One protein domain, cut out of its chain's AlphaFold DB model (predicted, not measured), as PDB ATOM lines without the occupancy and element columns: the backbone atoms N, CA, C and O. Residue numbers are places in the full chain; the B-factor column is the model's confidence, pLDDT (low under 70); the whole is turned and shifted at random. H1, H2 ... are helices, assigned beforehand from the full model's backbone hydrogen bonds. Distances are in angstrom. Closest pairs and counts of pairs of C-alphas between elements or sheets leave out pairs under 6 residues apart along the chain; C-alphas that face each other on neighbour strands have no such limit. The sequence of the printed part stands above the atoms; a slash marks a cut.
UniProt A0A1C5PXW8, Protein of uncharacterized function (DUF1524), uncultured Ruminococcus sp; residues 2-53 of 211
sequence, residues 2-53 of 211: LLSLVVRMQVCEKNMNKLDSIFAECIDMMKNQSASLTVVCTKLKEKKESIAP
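What this domain is: This is residues 2 to 53 of the 211 residues of the protein "Protein of uncharacterized function (DUF1524)" of uncultured Ruminococcus sp (UniProt A0A1C5PXW8). What is the shape? Two long helices, H2 and H3, form a hairpin in contact towards its link, and the shorter H1 packs on H3 towards the other end. What is printed? There are 52 residues with three named helices, in the order H1, H2, H3, and no named strand; the class is all helix. It is compact, with a radius of gyration of the C-alphas of 11.1 A, and elongated, spanning 33 by 18 by 16 A.

How they stand to each other: How does the hairpin meet? H2, residues 17 to 31, touches H3, residues 37 to 51, with residues 26 to 30 alone, and H3 touches it with 37 to 40 alone; the closest C-alphas, of Cys 26 and Val 40, are 6.1 A apart. They run opposite ways at a shallow tilt of 19 degrees. Where is the third helix? H1, residues 2 to 11, touches H3, the closest C-alphas being those of Leu 5 and Lys 48, 5.4 A, and runs the same way at a shallow tilt of 8 degrees. H1 and H2 are close but not clearly touching, Val 6 to Leu 19 being their closest C-alphas at 7.7 A. Are the backbones helical? Every O i to N i+4 pair is within hydrogen-bond range in H1 and H3, and 10 of 11 in H2.

Where its parts are: How long are the helices? H2 measures 21.7 A from first to last C-alpha, H3 20.9 A and H1 14.4 A. Where are the anchors? C-alpha 2 is at (61.426, -27.206, 51.398) and C-alpha 51 at (68.069, -31.043, 62.131).

The domain as a whole: How far does it reach? The two C-alphas farthest apart, of Glu 13 and Ser 34, are 32.8 A apart. Is it continuous and confident? The printed part has no cut, both links are tight, and no printed residue is under 70 in pLDDT.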
ATOM      1  N   LEU A   2      60.621 -28.395  51.048       85.81
ATOM      2  CA  LEU A   2      61.426 -27.206  51.398       85.81
ATOM      3  C   LEU A   2      60.752 -26.339  52.468       85.81
ATOM      4  O   LEU A   2      61.341 -26.095  53.511       85.81
ATOM      5  N   LEU A   3      59.483 -25.973  52.251       91.88
ATOM      6  CA  LEU A   3      58.688 -25.235  53.240       91.88
ATOM      7  C   LEU A   3      58.651 -25.939  54.606       91.88
ATOM      8  O   LEU A   3      58.727 -25.293  55.637       91.88
ATOM      9  N   SER A   4      58.576 -27.268  54.591       94.00
ATOM     10  CA  SER A   4      58.551 -28.109  55.790       94.00
ATOM     11  C   SER A   4      59.858 -28.001  56.582       94.00
ATOM     12  O   SER A   4      59.820 -27.738  57.777       94.00
ATOM     13  N   LEU A   5      61.012 -28.078  55.912       94.06
ATOM     14  CA  LEU A   5      62.310 -27.862  56.554       94.06
ATOM     15  C   LEU A   5      62.432 -26.452  57.154       94.06
ATOM     16  O   LEU A   5      62.877 -26.318  58.289       94.06
ATOM     17  N   VAL A   6      62.017 -25.418  56.412       94.44
ATOM     18  CA  VAL A   6      62.061 -24.016  56.869       94.44
ATOM     19  C   VAL A   6      61.207 -23.825  58.121       94.44
ATOM     20  O   VAL A   6      61.697 -23.299  59.116       94.44
ATOM     21  N   VAL A   7      59.959 -24.302  58.090       96.38
ATOM     22  CA  VAL A   7      59.024 -24.215  59.221       96.38
ATOM     23  C   VAL A   7      59.576 -24.937  60.444       96.38
ATOM     24  O   VAL A   7      59.618 -24.368  61.530       96.38
ATOM     25  N   ARG A   8      60.067 -26.167  60.275       96.69
ATOM     26  CA  ARG A   8      60.627 -26.933  61.391       96.69
ATOM     27  C   ARG A   8      61.857 -26.277  61.993       96.69
ATOM     28  O   ARG A   8      61.989 -26.248  63.210       96.69
ATOM     29  N   MET A   9      62.742 -25.733  61.163       95.44
ATOM     30  CA  MET A   9      63.904 -24.998  61.655       95.44
ATOM     31  C   MET A   9      63.501 -23.731  62.408       95.44
ATOM     32  O   MET A   9      64.109 -23.453  63.433       95.44
ATOM     33  N   GLN A  10      62.477 -23.008  61.948       95.38
ATOM     34  CA  GLN A  10      61.960 -21.836  62.651       95.38
ATOM     35  C   GLN A  10      61.371 -22.210  64.016       95.38
ATOM     36  O   GLN A  10      61.746 -21.612  65.016       95.38
ATOM     37  N   VAL A  11      60.475 -23.201  64.060       96.75
ATOM     38  CA  VAL A  11      59.805 -23.625  65.302       96.75
ATOM     39  C   VAL A  11      60.796 -24.227  66.299       96.75
ATOM     40  O   VAL A  11      60.708 -23.939  67.482       96.75
ATOM     41  N   CYS A  12      61.774 -25.007  65.829       96.31
ATOM     42  CA  CYS A  12      62.804 -25.602  66.692       96.31
ATOM     43  C   CYS A  12      64.015 -24.673  66.928       96.31
ATOM     44  O   CYS A  12      65.097 -25.163  67.281       96.31
ATOM     45  N   GLU A  13      63.874 -23.379  66.613       93.69
ATOM     46  CA  GLU A  13      64.872 -22.315  66.805       93.69
ATOM     47  C   GLU A  13      66.275 -22.657  66.272       93.69
ATOM     48  O   GLU A  13      67.319 -22.368  66.864       93.69
ATOM     49  N   LYS A  14      66.330 -23.330  65.123       93.69
ATOM     50  CA  LYS A  14      67.589 -23.703  64.479       93.69
ATOM     51  C   LYS A  14      68.156 -22.520  63.709       93.69
ATOM     52  O   LYS A  14      67.444 -21.688  63.160       93.69
ATOM     53  N   ASN A  15      69.483 -22.493  63.600       90.62
ATOM     54  CA  ASN A  15      70.177 -21.473  62.823       90.62
ATOM     55  C   ASN A  15      69.760 -21.529  61.341       90.62
ATOM     56  O   ASN A  15      70.160 -22.443  60.614       90.62
ATOM     57  N   MET A  16      69.007 -20.517  60.906       89.56
ATOM     58  CA  MET A  16      68.464 -20.406  59.551       89.56
ATOM     59  C   MET A  16      69.546 -20.242  58.477       89.56
ATOM     60  O   MET A  16      69.331 -20.686  57.357       89.56
ATOM     61  N   ASN A  17      70.747 -19.750  58.811       89.25
ATOM     62  CA  ASN A  17      71.859 -19.630  57.852       89.25
ATOM     63  C   ASN A  17      72.329 -20.999  57.329       89.25
ATOM     64  O   ASN A  17      72.960 -21.093  56.280       89.25
ATOM     65  N   LYS A  18      72.011 -22.095  58.037       88.94
ATOM     66  CA  LYS A  18      72.280 -23.452  57.536       88.94
ATOM     67  C   LYS A  18      71.440 -23.793  56.303       88.94
ATOM     68  O   LYS A  18      71.854 -24.656  55.529       88.94
ATOM     69  N   LEU A  19      70.290 -23.139  56.104       90.69
ATOM     70  CA  LEU A  19      69.452 -23.345  54.923       90.69
ATOM     71  C   LEU A  19      70.181 -22.932  53.649       90.69
ATOM     72  O   LEU A  19      70.113 -23.673  52.675       90.69
ATOM     73  N   ASP A  20      70.938 -21.833  53.674       89.75
ATOM     74  CA  ASP A  20      71.693 -21.366  52.507       89.75
ATOM     75  C   ASP A  20      72.697 -22.420  52.043       89.75
ATOM     76  O   ASP A  20      72.764 -22.739  50.857       89.75
ATOM     77  N   SER A  21      73.425 -23.033  52.981       91.56
ATOM     78  CA  SER A  21      74.351 -24.125  52.668       91.56
ATOM     79  C   SER A  21      73.618 -25.357  52.127       91.56
ATOM     80  O   SER A  21      74.023 -25.915  51.110       91.56
ATOM     81  N   ILE A  22      72.503 -25.758  52.751       91.88
ATOM     82  CA  ILE A  22      71.704 -26.910  52.300       91.88
ATOM     83  C   ILE A  22      71.150 -26.671  50.888       91.88
ATOM     84  O   ILE A  22      71.167 -27.575  50.050       91.88
ATOM     85  N   PHE A  23      70.668 -25.463  50.604       91.50
ATOM     86  CA  PHE A  23      70.108 -25.109  49.304       91.50
ATOM     87  C   PHE A  23      71.193 -24.970  48.241       91.50
ATOM     88  O   PHE A  23      70.992 -25.459  47.130       91.50
ATOM     89  N   ALA A  24      72.352 -24.401  48.577       92.62
ATOM     90  CA  ALA A  24      73.508 -24.364  47.690       92.62
ATOM     91  C   ALA A  24      73.949 -25.779  47.288       92.62
ATOM     92  O   ALA A  24      74.116 -26.047  46.099       92.62
ATOM     93  N   GLU A  25      74.035 -26.711  48.244       92.94
ATOM     94  CA  GLU A  25      74.324 -28.122  47.958       92.94
ATOM     95  C   GLU A  25      73.268 -28.751  47.038       92.94
ATOM     96  O   GLU A  25      73.612 -29.455  46.091       92.94
ATOM     97  N   CYS A  26      71.977 -28.502  47.280       93.06
ATOM     98  CA  CYS A  26      70.910 -29.035  46.429       93.06
ATOM     99  C   CYS A  26      70.986 -28.477  45.000       93.06
ATOM    100  O   CYS A  26      70.782 -29.213  44.036       93.06
ATOM    101  N   ILE A  27      71.288 -27.183  44.852       93.06
ATOM    102  CA  ILE A  27      71.458 -26.530  43.550       93.06
ATOM    103  C   ILE A  27      72.666 -27.109  42.811       93.06
ATOM    104  O   ILE A  27      72.551 -27.404  41.621       93.06
ATOM    105  N   ASP A  28      73.790 -27.302  43.500       95.25
ATOM    106  CA  ASP A  28      74.989 -27.923  42.938       95.25
ATOM    107  C   ASP A  28      74.707 -29.352  42.451       95.25
ATOM    108  O   ASP A  28      75.011 -29.694  41.308       95.25
ATOM    109  N   MET A  29      74.008 -30.153  43.261       93.56
ATOM    110  CA  MET A  29      73.596 -31.506  42.883       93.56
ATOM    111  C   MET A  29      72.743 -31.518  41.610       93.56
ATOM    112  O   MET A  29      72.958 -32.349  40.729       93.56
ATOM    113  N   MET A  30      71.791 -30.591  41.485       93.50
ATOM    114  CA  MET A  30      70.935 -30.512  40.298       93.50
ATOM    115  C   MET A  30      71.693 -30.026  39.060       93.50
ATOM    116  O   MET A  30      71.486 -30.564  37.976       93.50
ATOM    117  N   LYS A  31      72.544 -29.005  39.199       94.12
ATOM    118  CA  LYS A  31      73.188 -28.338  38.056       94.12
ATOM    119  C   LYS A  31      74.468 -29.022  37.599       94.12
ATOM    120  O   LYS A  31      74.652 -29.222  36.405       94.12
ATOM    121  N   ASN A  32      75.344 -29.357  38.538       94.69
ATOM    122  CA  ASN A  32      76.703 -29.802  38.243       94.69
ATOM    123  C   ASN A  32      76.829 -31.327  38.298       94.69
ATOM    124  O   ASN A  32      77.633 -31.904  37.573       94.69
ATOM    125  N   GLN A  33      76.005 -31.988  39.115       93.12
ATOM    126  CA  GLN A  33      76.046 -33.445  39.296       93.12
ATOM    127  C   GLN A  33      74.913 -34.173  38.554       93.12
ATOM    128  O   GLN A  33      74.855 -35.400  38.577       93.12
ATOM    129  N   SER A  34      74.012 -33.434  37.890       92.50
ATOM    130  CA  SER A  34      72.837 -33.971  37.179       92.50
ATOM    131  C   SER A  34      71.986 -34.927  38.031       92.50
ATOM    132  O   SER A  34      71.395 -35.882  37.523       92.50
ATOM    133  N   ALA A  35      71.930 -34.692  39.346       93.69
ATOM    134  CA  ALA A  35      71.150 -35.513  40.258       93.69
ATOM    135  C   ALA A  35      69.652 -35.378  39.953       93.69
ATOM    136  O   ALA A  35      69.139 -34.284  39.707       93.69
ATOM    137  N   SER A  36      68.926 -36.495  40.019       94.31
ATOM    138  CA  SER A  36      67.472 -36.466  39.862       94.31
ATOM    139  C   SER A  36      66.799 -35.735  41.029       94.31
ATOM    140  O   SER A  36      67.295 -35.730  42.160       94.31
ATOM    141  N   LEU A  37      65.609 -35.182  40.780       91.00
ATOM    142  CA  LEU A  37      64.799 -34.544  41.823       91.00
ATOM    143  C   LEU A  37      64.516 -35.485  43.001       91.00
ATOM    144  O   LEU A  37      64.460 -35.028  44.141       91.00
ATOM    145  N   THR A  38      64.381 -36.790  42.752       93.38
ATOM    146  CA  THR A  38      64.180 -37.799  43.799       93.38
ATOM    147  C   THR A  38      65.352 -37.841  44.774       93.38
ATOM    148  O   THR A  38      65.131 -37.844  45.980       93.38
ATOM    149  N   VAL A  39      66.592 -37.809  44.274       94.06
ATOM    150  CA  VAL A  39      67.802 -37.815  45.114       94.06
ATOM    151  C   VAL A  39      67.871 -36.550  45.970       94.06
ATOM    152  O   VAL A  39      68.112 -36.626  47.174       94.06
ATOM    153  N   VAL A  40      67.588 -35.390  45.374       93.31
ATOM    154  CA  VAL A  40      67.545 -34.107  46.094       93.31
ATOM    155  C   VAL A  40      66.459 -34.120  47.173       93.31
ATOM    156  O   VAL A  40      66.695 -33.702  48.305       93.31
ATOM    157  N   CYS A  41      65.280 -34.661  46.857       91.75
ATOM    158  CA  CYS A  41      64.189 -34.820  47.814       91.75
ATOM    159  C   CYS A  41      64.573 -35.733  48.984       91.75
ATOM    160  O   CYS A  41      64.289 -35.399  50.132       91.75
ATOM    161  N   THR A  42      65.221 -36.868  48.719       93.06
ATOM    162  CA  THR A  42      65.702 -37.773  49.772       93.06
ATOM    163  C   THR A  42      66.680 -37.058  50.696       93.06
ATOM    164  O   THR A  42      66.469 -37.053  51.906       93.06
ATOM    165  N   LYS A  43      67.660 -36.337  50.140       91.69
ATOM    166  CA  LYS A  43      68.623 -35.566  50.936       91.69
ATOM    167  C   LYS A  43      67.951 -34.496  51.803       91.69
ATOM    168  O   LYS A  43      68.307 -34.326  52.966       91.69
ATOM    169  N   LEU A  44      66.964 -33.776  51.266       92.38
ATOM    170  CA  LEU A  44      66.210 -32.781  52.038       92.38
ATOM    171  C   LEU A  44      65.419 -33.421  53.184       92.38
ATOM    172  O   LEU A  44      65.376 -32.851  54.273       92.38
ATOM    173  N   LYS A  45      64.826 -34.602  52.969       92.12
ATOM    174  CA  LYS A  45      64.160 -35.361  54.038       92.12
ATOM    175  C   LYS A  45      65.152 -35.781  55.119       92.12
ATOM    176  O   LYS A  45      64.889 -35.536  56.287       92.12
ATOM    177  N   GLU A  46      66.305 -36.325  54.741       92.62
ATOM    178  CA  GLU A  46      67.359 -36.714  55.689       92.62
ATOM    179  C   GLU A  46      67.859 -35.520  56.513       92.62
ATOM    180  O   GLU A  46      68.001 -35.614  57.730       92.62
ATOM    181  N   LYS A  47      68.073 -34.358  55.875       92.00
ATOM    182  CA  LYS A  47      68.444 -33.120  56.578       92.00
ATOM    183  C   LYS A  47      67.346 -32.655  57.532       92.00
ATOM    184  O   LYS A  47      67.671 -32.248  58.642       92.00
ATOM    185  N   LYS A  48      66.075 -32.731  57.125       93.00
ATOM    186  CA  LYS A  48      64.924 -32.406  57.980       93.00
ATOM    187  C   LYS A  48      64.923 -33.268  59.241       93.00
ATOM    188  O   LYS A  48      64.950 -32.708  60.330       93.00
ATOM    189  N   GLU A  49      64.991 -34.590  59.092       92.19
ATOM    190  CA  GLU A  49      65.009 -35.521  60.229       92.19
ATOM    191  C   GLU A  49      66.240 -35.335  61.123       92.19
ATOM    192  O   GLU A  49      66.151 -35.431  62.341       92.19
ATOM    193  N   SER A  50      67.399 -35.010  60.545       93.50
ATOM    194  CA  SER A  50      68.617 -34.786  61.327       93.50
ATOM    195  C   SER A  50      68.626 -33.457  62.091       93.50
ATOM    196  O   SER A  50      69.262 -33.377  63.140       93.50
ATOM    197  N   ILE A  51      68.009 -32.398  61.556       92.69
ATOM    198  CA  ILE A  51      68.069 -31.043  62.131       92.69
ATOM    199  C   ILE A  51      66.900 -30.787  63.081       92.69
ATOM    200  O   ILE A  51      67.081 -30.155  64.122       92.69
ATOM    201  N   ALA A  52      65.710 -31.240  62.699       94.31
ATOM    202  CA  ALA A  52      64.459 -31.015  63.405       94.31
ATOM    203  C   ALA A  52      63.566 -32.267  63.267       94.31
ATOM    204  O   ALA A  52      62.613 -32.266  62.473       94.31
ATOM    205  N   PRO A  53      63.913 -33.353  63.988       96.06
ATOM    206  CA  PRO A  53      63.150 -34.598  63.970       96.06
ATOM    207  C   PRO A  53      61.728 -34.386  64.493       96.06
ATOM    208  O   PRO A  53      61.466 -33.442  65.241       96.06
TER     209      PRO A  53